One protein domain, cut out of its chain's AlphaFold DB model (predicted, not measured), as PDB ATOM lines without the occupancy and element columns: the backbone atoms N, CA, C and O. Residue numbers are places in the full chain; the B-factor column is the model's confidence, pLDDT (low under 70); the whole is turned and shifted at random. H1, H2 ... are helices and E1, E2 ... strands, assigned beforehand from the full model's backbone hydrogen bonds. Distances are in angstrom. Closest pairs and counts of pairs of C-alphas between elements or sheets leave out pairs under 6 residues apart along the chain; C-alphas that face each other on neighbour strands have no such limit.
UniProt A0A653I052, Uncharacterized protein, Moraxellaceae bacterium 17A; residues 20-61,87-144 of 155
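Overview. This is residues 20 to 61 and 87 to 144 of the 155 residues of an uncharacterized protein of Moraxellaceae bacterium 17A (UniProt A0A653I052). A long helical hairpin, H3 and H4, is crossed at H3 by H2, and H1 crosses H2 in turn. The 100 printed residues, mostly helix, run E1, H1, H2, H3, H4. The whole is compact, radius of gyration of the C-alphas 14.0 A, spanning 45 by 26 by 16 A.

Arrangement. Start at E1, residues 20 to 22, which pairs with no named strand. H1, residues 23 to 36, touches H2, residues 43 to 58, at a steep 48 degrees; look at their closest C-alphas, Cys 27 and Glu 47, 5.9 A. H2 touches H3, residues 88 to 114, at 94 to 102 alone; closest C-alphas Ala 50 and Ile 98, 5.7 A. H3 touches H4, residues 125 to 142, at a shallow 14 degrees, opposite ways; closest C-alphas Ala 107 and Ser 125, 4.8 A. Every O i to N i+4 pair is within hydrogen-bond range in H1, H2 and H4, and 21 of 23 in H3.

Along the chain. Find C-alpha 23 at (-13.866, -40.040, 38.795); H1 runs 20.2 A. H3 runs 38.7 A, with a kink of 32 degrees near residue 95. H4 ends at C-alpha 142, (-9.753, -24.592, 51.031).

Size, cuts and confidence. Across the cut, residues 62 to 86, C-alphas 61 and 87 are 12.9 A apart. No printed residue is under 70 in pLDDT.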
ATOM      1  N   THR A  20     -21.087 -33.636  38.788       72.06
ATOM      2  CA  THR A  20     -20.300 -33.465  37.551       72.06
ATOM      3  C   THR A  20     -20.026 -34.801  36.850       72.06
ATOM      4  O   THR A  20     -19.844 -34.837  35.637       72.06
ATOM      5  N   GLY A  21     -20.039 -35.909  37.598       83.81
ATOM      6  CA  GLY A  21     -19.800 -37.262  37.092       83.81
ATOM      7  C   GLY A  21     -18.867 -38.072  37.992       83.81
ATOM      8  O   GLY A  21     -18.418 -37.605  39.042       83.81
ATOM      9  N   THR A  22     -18.582 -39.299  37.561       91.12
ATOM     10  CA  THR A  22     -17.661 -40.211  38.260       91.12
ATOM     11  C   THR A  22     -16.200 -39.827  38.033       91.12
ATOM     12  O   THR A  22     -15.849 -39.259  36.995       91.12
ATOM     13  N   ILE A  23     -15.319 -40.212  38.961       93.00
ATOM     14  CA  ILE A  23     -13.866 -40.040  38.795       93.00
ATOM     15  C   ILE A  23     -13.387 -40.720  37.501       93.00
ATOM     16  O   ILE A  23     -12.560 -40.160  36.783       93.00
ATOM     17  N   ARG A  24     -13.948 -41.884  37.146       94.94
ATOM     18  CA  ARG A  24     -13.640 -42.601  35.900       94.94
ATOM     19  C   ARG A  24     -13.944 -41.775  34.651       94.94
ATOM     20  O   ARG A  24     -13.099 -41.678  33.766       94.94
ATOM     21  N   GLN A  25     -15.132 -41.173  34.578       94.12
ATOM     22  CA  GLN A  25     -15.535 -40.336  33.438       94.12
ATOM     23  C   GLN A  25     -14.635 -39.105  33.298       94.12
ATOM     24  O   GLN A  25     -14.241 -38.746  32.185       94.12
ATOM     25  N   PHE A  26     -14.259 -38.496  34.425       94.81
ATOM     26  CA  PHE A  26     -13.287 -37.409  34.441       94.81
ATOM     27  C   PHE A  26     -11.924 -37.868  33.902       94.81
ATOM     28  O   PHE A  26     -11.371 -37.217  33.019       94.81
ATOM     29  N   CYS A  27     -11.407 -39.012  34.368       96.38
ATOM     30  CA  CYS A  27     -10.113 -39.539  33.924       96.38
ATOM     31  C   CYS A  27     -10.087 -39.822  32.418       96.38
ATOM     32  O   CYS A  27      -9.101 -39.501  31.763       96.38
ATOM     33  N   GLN A  28     -11.170 -40.376  31.865       96.12
ATOM     34  CA  GLN A  28     -11.309 -40.602  30.422       96.12
ATOM     35  C   GLN A  28     -11.273 -39.285  29.641       96.12
ATOM     36  O   GLN A  28     -10.508 -39.148  28.692       96.12
ATOM     37  N   THR A  29     -12.045 -38.292  30.087       95.31
ATOM     38  CA  THR A  29     -12.101 -36.977  29.433       95.31
ATOM     39  C   THR A  29     -10.744 -36.274  29.478       95.31
ATOM     40  O   THR A  29     -10.273 -35.755  28.466       95.31
ATOM     41  N   LEU A  30     -10.085 -36.295  30.640       95.94
ATOM     42  CA  LEU A  30      -8.760 -35.710  30.817       95.94
ATOM     43  C   LEU A  30      -7.700 -36.450  29.992       95.94
ATOM     44  O   LEU A  30      -6.811 -35.815  29.432       95.94
ATOM     45  N   TYR A  31      -7.788 -37.777  29.884       96.94
ATOM     46  CA  TYR A  31      -6.898 -38.559  29.032       96.94
ATOM     47  C   TYR A  31      -6.992 -38.127  27.569       96.94
ATOM     48  O   TYR A  31      -5.963 -37.837  26.961       96.94
ATOM     49  N   ASP A  32      -8.206 -38.030  27.025       96.06
ATOM     50  CA  ASP A  32      -8.425 -37.618  25.636       96.06
ATOM     51  C   ASP A  32      -7.882 -36.198  25.378       96.06
ATOM     52  O   ASP A  32      -7.209 -35.945  24.371       96.06
ATOM     53  N   GLU A  33      -8.095 -35.274  26.320       95.38
ATOM     54  CA  GLU A  33      -7.548 -33.913  26.275       95.38
ATOM     55  C   GLU A  33      -6.007 -33.911  26.257       95.38
ATOM     56  O   GLU A  33      -5.375 -33.294  25.391       95.38
ATOM     57  N   LEU A  34      -5.378 -34.631  27.186       94.31
ATOM     58  CA  LEU A  34      -3.921 -34.666  27.322       94.31
ATOM     59  C   LEU A  34      -3.249 -35.402  26.155       94.31
ATOM     60  O   LEU A  34      -2.193 -34.971  25.683       94.31
ATOM     61  N   LEU A  35      -3.877 -36.460  25.638       93.31
ATOM     62  CA  LEU A  35      -3.394 -37.208  24.479       93.31
ATOM     63  C   LEU A  35      -3.298 -36.305  23.243       93.31
ATOM     64  O   LEU A  35      -2.275 -36.299  22.556       93.31
ATOM     65  N   THR A  36      -4.330 -35.497  22.984       91.06
ATOM     66  CA  THR A  36      -4.316 -34.538  21.861       91.06
ATOM     67  C   THR A  36      -3.316 -33.397  22.060       91.06
ATOM     68  O   THR A  36      -2.815 -32.843  21.081       91.06
ATOM     69  N   SER A  37      -2.956 -33.107  23.311       88.69
ATOM     70  CA  SER A  37      -1.957 -32.100  23.690       88.69
ATOM     71  C   SER A  37      -0.509 -32.619  23.651       88.69
ATOM     72  O   SER A  37       0.424 -31.870  23.939       88.69
ATOM     73  N   GLY A  38      -0.294 -33.889  23.284       88.06
ATOM     74  CA  GLY A  38       1.036 -34.492  23.147       88.06
ATOM     75  C   GLY A  38       1.629 -35.037  24.449       88.06
ATOM     76  O   GLY A  38       2.834 -35.297  24.511       88.06
ATOM     77  N   TYR A  39       0.814 -35.221  25.490       92.69
ATOM     78  CA  TYR A  39       1.263 -35.872  26.719       92.69
ATOM     79  C   TYR A  39       1.458 -37.368  26.476       92.69
ATOM     80  O   TYR A  39       0.743 -38.006  25.708       92.69
ATOM     81  N   SER A  40       2.428 -37.940  27.183       92.50
ATOM     82  CA  SER A  40       2.787 -39.359  27.090       92.50
ATOM     83  C   SER A  40       2.170 -40.205  28.207       92.50
ATOM     84  O   SER A  40       2.661 -41.295  28.501       92.50
ATOM     85  N   LEU A  41       1.149 -39.683  28.890       94.50
ATOM     86  CA  LEU A  41       0.484 -40.352  30.008       94.50
ATOM     87  C   LEU A  41      -0.399 -41.500  29.514       94.50
ATOM     88  O   LEU A  41      -0.974 -41.425  28.434       94.50
ATOM     89  N   LEU A  42      -0.492 -42.564  30.306       96.00
ATOM     90  CA  LEU A  42      -1.410 -43.678  30.088       96.00
ATOM     91  C   LEU A  42      -2.710 -43.435  30.872       96.00
ATOM     92  O   LEU A  42      -2.676 -42.719  31.876       96.00
ATOM     93  N   PRO A  43      -3.837 -44.059  30.485       95.88
ATOM     94  CA  PRO A  43      -5.083 -43.961  31.251       95.88
ATOM     95  C   PRO A  43      -4.890 -44.317  32.734       95.88
ATOM     96  O   PRO A  43      -5.279 -43.546  33.610       95.88
ATOM     97  N   ASP A  44      -4.170 -45.409  33.011       97.06
ATOM     98  CA  ASP A  44      -3.863 -45.870  34.369       97.06
ATOM     99  C   ASP A  44      -3.053 -44.844  35.180       97.06
ATOM    100  O   ASP A  44      -3.200 -44.757  36.400       97.06
ATOM    101  N   ASP A  45      -2.190 -44.049  34.533       97.06
ATOM    102  CA  ASP A  45      -1.441 -42.993  35.226       97.06
ATOM    103  C   ASP A  45      -2.408 -41.936  35.774       97.06
ATOM    104  O   ASP A  45      -2.294 -41.517  36.927       97.06
ATOM    105  N   ILE A  46      -3.383 -41.534  34.954       97.12
ATOM    106  CA  ILE A  46      -4.363 -40.499  35.287       97.12
ATOM    107  C   ILE A  46      -5.320 -41.003  36.367       97.12
ATOM    108  O   ILE A  46      -5.554 -40.288  37.341       97.12
ATOM    109  N   GLU A  47      -5.804 -42.242  36.259       97.00
ATOM    110  CA  GLU A  47      -6.657 -42.861  37.281       97.00
ATOM    111  C   GLU A  47      -5.954 -42.918  38.648       97.00
ATOM    112  O   GLU A  47      -6.519 -42.515  39.671       97.00
ATOM    113  N   ASN A  48      -4.686 -43.344  38.677       96.88
ATOM    114  CA  ASN A  48      -3.896 -43.393  39.909       96.88
ATOM    115  C   ASN A  48      -3.634 -41.998  40.492       96.88
ATOM    116  O   ASN A  48      -3.711 -41.806  41.712       96.88
ATOM    117  N   ILE A  49      -3.335 -41.015  39.639       97.69
ATOM    118  CA  ILE A  49      -3.154 -39.618  40.042       97.69
ATOM    119  C   ILE A  49      -4.452 -39.051  40.629       97.69
ATOM    120  O   ILE A  49      -4.410 -38.416  41.689       97.69
ATOM    121  N   ALA A  50      -5.587 -39.289  39.974       96.50
ATOM    122  CA  ALA A  50      -6.895 -38.827  40.417       96.50
ATOM    123  C   ALA A  50      -7.239 -39.416  41.786       96.50
ATOM    124  O   ALA A  50      -7.427 -38.664  42.742       96.50
ATOM    125  N   LEU A  51      -7.191 -40.745  41.930       94.56
ATOM    126  CA  LEU A  51      -7.437 -41.413  43.210       94.56
ATOM    127  C   LEU A  51      -6.496 -40.920  44.309       94.56
ATOM    128  O   LEU A  51      -6.929 -40.705  45.437       94.56
ATOM    129  N   THR A  52      -5.214 -40.719  44.004       95.38
ATOM    130  CA  THR A  52      -4.241 -40.229  44.989       95.38
ATOM    131  C   THR A  52      -4.618 -38.848  45.513       95.38
ATOM    132  O   THR A  52      -4.560 -38.614  46.719       95.38
ATOM    133  N   ASN A  53      -4.994 -37.920  44.633       95.69
ATOM    134  CA  ASN A  53      -5.312 -36.553  45.042       95.69
ATOM    135  C   ASN A  53      -6.698 -36.450  45.693       95.69
ATOM    136  O   ASN A  53      -6.828 -35.763  46.705       95.69
ATOM    137  N   VAL A  54      -7.689 -37.206  45.218       93.00
ATOM    138  CA  VAL A  54      -9.003 -37.289  45.872       93.00
ATOM    139  C   VAL A  54      -8.883 -37.926  47.262       93.00
ATOM    140  O   VAL A  54      -9.488 -37.431  48.205       93.00
ATOM    141  N   LYS A  55      -8.023 -38.939  47.457       90.94
ATOM    142  CA  LYS A  55      -7.711 -39.481  48.798       90.94
ATOM    143  C   LYS A  55      -7.108 -38.431  49.728       90.94
ATOM    144  O   LYS A  55      -7.386 -38.449  50.923       90.94
ATOM    145  N   LYS A  56      -6.277 -37.523  49.206       92.25
ATOM    146  CA  LYS A  56      -5.728 -36.417  50.005       92.25
ATOM    147  C   LYS A  56      -6.819 -35.428  50.398       92.25
ATOM    148  O   LYS A  56      -6.865 -35.058  51.566       92.25
ATOM    149  N   LEU A  57      -7.704 -35.062  49.465       90.81
ATOM    150  CA  LEU A  57      -8.865 -34.224  49.764       90.81
ATOM    151  C   LEU A  57      -9.750 -34.880  50.832       90.81
ATOM    152  O   LEU A  57      -9.995 -34.258  51.858       90.81
ATOM    153  N   ALA A  58     -10.106 -36.156  50.655       86.75
ATOM    154  CA  ALA A  58     -10.889 -36.946  51.609       86.75
ATOM    155  C   ALA A  58     -10.227 -37.088  52.995       86.75
ATOM    156  O   ALA A  58     -10.889 -37.368  53.991       86.75
ATOM    157  N   GLY A  59      -8.901 -36.942  53.064       84.19
ATOM    158  CA  GLY A  59      -8.149 -36.929  54.317       84.19
ATOM    159  C   GLY A  59      -8.195 -35.588  55.060       84.19
ATOM    160  O   GLY A  59      -7.805 -35.538  56.227       84.19
ATOM    161  N   TRP A  60      -8.628 -34.505  54.411       84.81
ATOM    162  CA  TRP A  60      -8.735 -33.163  55.002       84.81
ATOM    163  C   TRP A  60     -10.180 -32.696  55.154       84.81
ATOM    164  O   TRP A  60     -10.512 -32.101  56.177       84.81
ATOM    165  N   ALA A  61     -11.019 -32.994  54.169       79.81
ATOM    166  CA  ALA A  61     -12.450 -32.749  54.162       79.81
ATOM    167  C   ALA A  61     -13.197 -34.075  54.076       79.81
ATOM    168  O   ALA A  61     -12.745 -35.019  53.428       79.81
ATOM    169  N   LEU A  87     -19.188 -34.106  43.935       82.50
ATOM    170  CA  LEU A  87     -19.944 -32.884  43.707       82.50
ATOM    171  C   LEU A  87     -19.090 -31.830  42.992       82.50
ATOM    172  O   LEU A  87     -17.862 -31.909  42.918       82.50
ATOM    173  N   ALA A  88     -19.757 -30.848  42.391       82.00
ATOM    174  CA  ALA A  88     -19.096 -29.823  41.589       82.00
ATOM    175  C   ALA A  88     -18.097 -28.971  42.389       82.00
ATOM    176  O   ALA A  88     -17.057 -28.598  41.857       82.00
ATOM    177  N   ASP A  89     -18.387 -28.674  43.650       82.12
ATOM    178  CA  ASP A  89     -17.499 -27.959  44.566       82.12
ATOM    179  C   ASP A  89     -16.260 -28.783  44.944       82.12
ATOM    180  O   ASP A  89     -15.143 -28.268  44.886       82.12
ATOM    181  N   GLU A  90     -16.420 -30.078  45.222       86.88
ATOM    182  CA  GLU A  90     -15.299 -31.004  45.433       86.88
ATOM    183  C   GLU A  90     -14.383 -31.061  44.197       86.88
ATOM    184  O   GLU A  90     -13.152 -31.036  44.317       86.88
ATOM    185  N   TRP A  91     -14.975 -31.079  42.996       89.25
ATOM    186  CA  TRP A  91     -14.238 -31.033  41.732       89.25
ATOM    187  C   TRP A  91     -13.442 -29.739  41.556       89.25
ATOM    188  O   TRP A  91     -12.275 -29.804  41.167       89.25
ATOM    189  N   VAL A  92     -14.027 -28.585  41.892       88.69
ATOM    190  CA  VAL A  92     -13.347 -27.278  41.820       88.69
ATOM    191  C   VAL A  92     -12.076 -27.257  42.674       88.69
ATOM    192  O   VAL A  92     -11.084 -26.647  42.273       88.69
ATOM    193  N   LEU A  93     -12.072 -27.957  43.811       90.75
ATOM    194  CA  LEU A  93     -10.903 -28.058  44.685       90.75
ATOM    195  C   LEU A  93      -9.833 -29.017  44.143       90.75
ATOM    196  O   LEU A  93      -8.640 -28.708  44.181       90.75
ATOM    197  N   VAL A  94     -10.234 -30.201  43.664       93.62
ATOM    198  CA  VAL A  94      -9.284 -31.286  43.360       93.62
ATOM    199  C   VAL A  94      -8.779 -31.292  41.918       93.62
ATOM    200  O   VAL A  94      -7.637 -31.695  41.677       93.62
ATOM    201  N   GLU A  95      -9.577 -30.836  40.949       95.06
ATOM    202  CA  GLU A  95      -9.212 -30.868  39.527       95.06
ATOM    203  C   GLU A  95      -7.885 -30.141  39.231       95.06
ATOM    204  O   GLU A  95      -7.020 -30.748  38.582       95.06
ATOM    205  N   PRO A  96      -7.639 -28.906  39.726       96.50
ATOM    206  CA  PRO A  96      -6.378 -28.207  39.468       96.50
ATOM    207  C   PRO A  96      -5.159 -28.991  39.974       96.50
ATOM    208  O   PRO A  96      -4.114 -29.030  39.324       96.50
ATOM    209  N   VAL A  97      -5.305 -29.668  41.118       97.44
ATOM    210  CA  VAL A  97      -4.250 -30.486  41.729       97.44
ATOM    211  C   VAL A  97      -3.980 -31.747  40.904       97.44
ATOM    212  O   VAL A  97      -2.823 -32.148  40.748       97.44
ATOM    213  N   ILE A  98      -5.023 -32.375  40.353       97.75
ATOM    214  CA  ILE A  98      -4.889 -33.541  39.469       97.75
ATOM    215  C   ILE A  98      -4.139 -33.164  38.190       97.75
ATOM    216  O   ILE A  98      -3.177 -33.849  37.833       97.75
ATOM    217  N   ARG A  99      -4.522 -32.057  37.543       97.19
ATOM    218  CA  ARG A  99      -3.857 -31.561  36.327       97.19
ATOM    219  C   ARG A  99      -2.382 -31.245  36.584       97.19
ATOM    220  O   ARG A  99      -1.520 -31.774  35.889       97.19
ATOM    221  N   ALA A 100      -2.068 -30.528  37.664       97.62
ATOM    222  CA  ALA A 100      -0.680 -30.234  38.029       97.62
ATOM    223  C   ALA A 100       0.153 -31.492  38.348       97.62
ATOM    224  O   ALA A 100       1.356 -31.540  38.087       97.62
ATOM    225  N   HIS A 101      -0.466 -32.542  38.896       97.88
ATOM    226  CA  HIS A 101       0.222 -33.816  39.112       97.88
ATOM    227  C   HIS A 101       0.478 -34.561  37.786       97.88
ATOM    228  O   HIS A 101       1.533 -35.180  37.628       97.88
ATOM    229  N   CYS A 102      -0.436 -34.460  36.815       97.12
ATOM    230  CA  CYS A 102      -0.218 -34.960  35.455       97.12
ATOM    231  C   CYS A 102       0.962 -34.238  34.786       97.12
ATOM    232  O   CYS A 102       1.848 -34.899  34.240       97.12
ATOM    233  N   ASP A 103       1.034 -32.910  34.915       96.19
ATOM    234  CA  ASP A 103       2.156 -32.100  34.419       96.19
ATOM    235  C   ASP A 103       3.485 -32.528  35.043       96.19
ATOM    236  O   ASP A 103       4.484 -32.699  34.345       96.19
ATOM    237  N   LEU A 104       3.498 -32.778  36.355       96.94
ATOM    238  CA  LEU A 104       4.680 -33.271  37.056       96.94
ATOM    239  C   LEU A 104       5.144 -34.635  36.526       96.94
ATOM    240  O   LEU A 104       6.344 -34.844  36.321       96.94
ATOM    241  N   LEU A 105       4.223 -35.576  36.306       96.56
ATOM    242  CA  LEU A 105       4.577 -36.888  35.767       96.56
ATOM    243  C   LEU A 105       5.101 -36.777  34.329       96.56
ATOM    244  O   LEU A 105       6.117 -37.394  34.000       96.56
ATOM    245  N   GLN A 106       4.466 -35.946  33.500       94.94
ATOM    246  CA  GLN A 106       4.914 -35.673  32.137       94.94
ATOM    247  C   GLN A 106       6.310 -35.030  32.120       94.94
ATOM    248  O   GLN A 106       7.184 -35.494  31.388       94.94
ATOM    249  N   ALA A 107       6.567 -34.029  32.965       94.00
ATOM    250  CA  ALA A 107       7.869 -33.370  33.061       94.00
ATOM    251  C   ALA A 107       8.984 -34.354  33.462       94.00
ATOM    252  O   ALA A 107      10.054 -34.367  32.854       94.00
ATOM    253  N   ARG A 108       8.716 -35.256  34.416       93.88
ATOM    254  CA  ARG A 108       9.659 -36.324  34.801       93.88
ATOM    255  C   ARG A 108       9.962 -37.283  33.646       93.88
ATOM    256  O   ARG A 108      11.111 -37.691  33.478       93.88
ATOM    257  N   ARG A 109       8.961 -37.638  32.832       92.19
ATOM    258  CA  ARG A 109       9.158 -38.472  31.629       92.19
ATOM    259  C   ARG A 109       9.989 -37.753  30.570       92.19
ATOM    260  O   ARG A 109      10.870 -38.368  29.967       92.19
ATOM    261  N   MET A 110       9.753 -36.457  30.377       91.12
ATOM    262  CA  MET A 110      10.524 -35.641  29.441       91.12
ATOM    263  C   MET A 110      11.988 -35.514  29.861       91.12
ATOM    264  O   MET A 110      12.867 -35.701  29.027       91.12
ATOM    265  N   GLU A 111      12.272 -35.288  31.145       90.44
ATOM    266  CA  GLU A 111      13.647 -35.276  31.665       90.44
ATOM    267  C   GLU A 111      14.342 -36.634  31.515       90.44
ATOM    268  O   GLU A 111      15.490 -36.698  31.079       90.44
ATOM    269  N   GLY A 112      13.638 -37.739  31.784       87.88
ATOM    270  CA  GLY A 112      14.161 -39.080  31.504       87.88
ATOM    271  C   GLY A 112      14.483 -39.286  30.019       87.88
ATOM    272  O   GLY A 112      15.507 -39.873  29.674       87.88
ATOM    273  N   SER A 113      13.652 -38.736  29.132       87.38
ATOM    274  CA  SER A 113      13.854 -38.794  27.679       87.38
ATOM    275  C   SER A 113      15.016 -37.910  27.208       87.38
ATOM    276  O   SER A 113      15.695 -38.263  26.239       87.38
ATOM    277  N   GLN A 114      15.317 -36.809  27.909       86.69
ATOM    278  CA  GLN A 114      16.502 -35.989  27.627       86.69
ATOM    279  C   GLN A 114      17.802 -36.766  27.773       86.69
ATOM    280  O   GLN A 114      18.709 -36.597  26.956       86.69
ATOM    281  N   ALA A 115      17.884 -37.667  28.755       82.75
ATOM    282  CA  ALA A 115      19.047 -38.535  28.916       82.75
ATOM    283  C   ALA A 115      19.283 -39.444  27.690       82.75
ATOM    284  O   ALA A 115      20.399 -39.910  27.473       82.75
ATOM    285  N   MET A 116      18.251 -39.661  26.867       86.44
ATOM    286  CA  MET A 116      18.302 -40.444  25.629       86.44
ATOM    287  C   MET A 116      18.449 -39.582  24.362       86.44
ATOM    288  O   MET A 116      18.386 -40.109  23.254       86.44
ATOM    289  N   GLY A 117      18.663 -38.269  24.503       84.25
ATOM    290  CA  GLY A 117      18.888 -37.345  23.387       84.25
ATOM    291  C   GLY A 117      17.632 -36.667  22.833       84.25
ATOM    292  O   GLY A 117      17.718 -35.982  21.814       84.25
ATOM    293  N   VAL A 118      16.474 -36.819  23.485       84.06
ATOM    294  CA  VAL A 118      15.257 -36.068  23.137       84.06
ATOM    295  C   VAL A 118      15.356 -34.654  23.712       84.06
ATOM    296  O   VAL A 118      15.668 -34.478  24.883       84.06
ATOM    297  N   GLN A 119      15.080 -33.611  22.931       80.12
ATOM    298  CA  GLN A 119      14.986 -32.261  23.500       80.12
ATOM    299  C   GLN A 119      13.730 -32.155  24.368       80.12
ATOM    300  O   GLN A 119      12.636 -32.457  23.891       80.12
ATOM    301  N   ALA A 120      13.860 -31.715  25.626       74.69
ATOM    302  CA  ALA A 120      12.651 -31.390  26.385       74.69
ATOM    303  C   ALA A 120      12.033 -30.098  25.874       74.69
ATOM    304  O   ALA A 120      12.717 -29.164  25.453       74.69
ATOM    305  N   PHE A 121      10.720 -30.065  25.995       72.62
ATOM    306  CA  PHE A 121       9.875 -28.931  25.716       72.62
ATOM    307  C   PHE A 121       8.879 -28.804  26.872       72.62
ATOM    308  O   PHE A 121       8.405 -29.823  27.378       72.62
ATOM    309  N   GLY A 122       8.579 -27.574  27.292       79.75
ATOM    310  CA  GLY A 122       7.679 -27.291  28.412       79.75
ATOM    311  C   GLY A 122       8.394 -26.990  29.734       79.75
ATOM    312  O   GLY A 122       9.514 -26.481  29.744       79.75
ATOM    313  N   VAL A 123       7.696 -27.261  30.838       86.44
ATOM    314  CA  VAL A 123       8.100 -26.944  32.219       86.44
ATOM    315  C   VAL A 123       9.054 -28.017  32.760       86.44
ATOM    316  O   VAL A 123       8.878 -29.203  32.476       86.44
ATOM    317  N   SER A 124      10.058 -27.627  33.552       91.94
ATOM    318  CA  SER A 124      10.952 -28.595  34.209       91.94
ATOM    319  C   SER A 124      10.232 -29.384  35.311       91.94
ATOM    320  O   SER A 124       9.245 -28.920  35.885       91.94
ATOM    321  N   SER A 125      10.738 -30.564  35.685       93.69
ATOM    322  CA  SER A 125      10.122 -31.359  36.758       93.69
ATOM    323  C   SER A 125      10.168 -30.643  38.108       93.69
ATOM    324  O   SER A 125       9.264 -30.808  38.930       93.69
ATOM    325  N   SER A 126      11.190 -29.811  38.327       93.88
ATOM    326  CA  SER A 126      11.330 -29.008  39.540       93.88
ATOM    327  C   SER A 126      10.262 -27.918  39.652       93.88
ATOM    328  O   SER A 126       9.624 -27.802  40.700       93.88
ATOM    329  N   GLU A 127      10.010 -27.179  38.571       95.94
ATOM    330  CA  GLU A 127       8.958 -26.160  38.495       95.94
ATOM    331  C   GLU A 127       7.572 -26.804  38.594       95.94
ATOM    332  O   GLU A 127       6.752 -26.376  39.406       95.94
ATOM    333  N   ALA A 128       7.330 -27.893  37.856       96.19
ATOM    334  CA  ALA A 128       6.070 -28.631  37.923       96.19
ATOM    335  C   ALA A 128       5.802 -29.167  39.341       96.19
ATOM    336  O   ALA A 128       4.673 -29.122  39.829       96.19
ATOM    337  N   ASN A 129       6.843 -29.614  40.052       97.69
ATOM    338  CA  ASN A 129       6.709 -30.051  41.438       97.69
ATOM    339  C   ASN A 129       6.366 -28.884  42.369       97.69
ATOM    340  O   ASN A 129       5.528 -29.052  43.248       97.69
ATOM    341  N   GLN A 130       6.974 -27.709  42.191       97.62
ATOM    342  CA  GLN A 130       6.634 -26.526  42.989       97.62
ATOM    343  C   GLN A 130       5.175 -26.105  42.782       97.62
ATOM    344  O   GLN A 130       4.477 -25.853  43.763       97.62
ATOM    345  N   ILE A 131       4.696 -26.102  41.533       97.44
ATOM    346  CA  ILE A 131       3.294 -25.809  41.200       97.44
ATOM    347  C   ILE A 131       2.365 -26.832  41.858       97.44
ATOM    348  O   ILE A 131       1.416 -26.451  42.542       97.44
ATOM    349  N   TYR A 132       2.672 -28.127  41.715       98.00
ATOM    350  CA  TYR A 132       1.893 -29.198  42.332       98.00
ATOM    351  C   TYR A 132       1.807 -29.045  43.856       98.00
ATOM    352  O   TYR A 132       0.714 -29.116  44.414       98.00
ATOM    353  N   GLN A 133       2.930 -28.799  44.539       97.88
ATOM    354  CA  GLN A 133       2.928 -28.602  45.992       97.88
ATOM    355  C   GLN A 133       2.161 -27.336  46.398       97.88
ATOM    356  O   GLN A 133       1.413 -27.373  47.371       97.88
ATOM    357  N   GLY A 134       2.286 -26.243  45.639       97.25
ATOM    358  CA  GLY A 134       1.553 -25.001  45.901       97.25
ATOM    359  C   GLY A 134       0.036 -25.183  45.814       97.25
ATOM    360  O   GLY A 134      -0.688 -24.787  46.728       97.25
ATOM    361  N   LEU A 135      -0.444 -25.850  44.761       97.12
ATOM    362  CA  LEU A 135      -1.866 -26.173  44.606       97.12
ATOM    363  C   LEU A 135      -2.341 -27.180  45.655       97.12
ATOM    364  O   LEU A 135      -3.454 -27.067  46.161       97.12
ATOM    365  N   LEU A 136      -1.492 -28.135  46.043       96.06
ATOM    366  CA  LEU A 136      -1.813 -29.087  47.101       96.06
ATOM    367  C   LEU A 136      -1.989 -28.390  48.462       96.06
ATOM    368  O   LEU A 136      -2.906 -28.720  49.215       96.06
ATOM    369  N   GLU A 137      -1.140 -27.411  48.781       94.69
ATOM    370  CA  GLU A 137      -1.288 -26.580  49.980       94.69
ATOM    371  C   GLU A 137      -2.533 -25.691  49.934       94.69
ATOM    372  O   GLU A 137      -3.159 -25.470  50.972       94.69
ATOM    373  N   GLN A 138      -2.890 -25.175  48.756       93.69
ATOM    374  CA  GLN A 138      -4.115 -24.404  48.561       93.69
ATOM    375  C   GLN A 138      -5.353 -25.278  48.776       93.69
ATOM    376  O   GLN A 138      -6.172 -24.943  49.630       93.69
ATOM    377  N   MET A 139      -5.424 -26.444  48.122       93.69
ATOM    378  CA  MET A 139      -6.500 -27.421  48.318       93.69
ATOM    379  C   MET A 139      -6.637 -27.793  49.794       93.69
ATOM    380  O   MET A 139      -7.743 -27.830  50.319       93.69
ATOM    381  N   LYS A 140      -5.523 -27.997  50.508       91.00
ATOM    382  CA  LYS A 140      -5.549 -28.261  51.953       91.00
ATOM    383  C   LYS A 140      -6.202 -27.135  52.754       91.00
ATOM    384  O   LYS A 140      -6.886 -27.417  53.728       91.00
ATOM    385  N   LYS A 141      -5.947 -25.871  52.408       89.12
ATOM    386  CA  LYS A 141      -6.530 -24.715  53.110       89.12
ATOM    387  C   LYS A 141      -8.017 -24.571  52.792       89.12
ATOM    388  O   LYS A 141      -8.802 -24.315  53.698       89.12
ATOM    389  N   GLU A 142      -8.383 -24.751  51.528       87.31
ATOM    390  CA  GLU A 142      -9.753 -24.592  51.031       87.31
ATOM    391  C   GLU A 142     -10.666 -25.759  51.425       87.31
ATOM    392  O   GLU A 142     -11.846 -25.540  51.661       87.31
ATOM    393  N   ALA A 143     -10.115 -26.960  51.626       83.19
ATOM    394  CA  ALA A 143     -10.845 -28.144  52.091       83.19
ATOM    395  C   ALA A 143     -11.585 -27.935  53.428       83.19
ATOM    396  O   ALA A 143     -12.571 -28.608  53.703       83.19
ATOM    397  N   PHE A 144     -11.136 -27.005  54.275       71.62
ATOM    398  CA  PHE A 144     -11.803 -26.706  55.549       71.62
ATOM    399  C   PHE A 144     -12.947 -25.691  55.426       71.62
ATOM    400  O   PHE A 144     -13.614 -25.408  56.425       71.62
TER     401      PHE A 144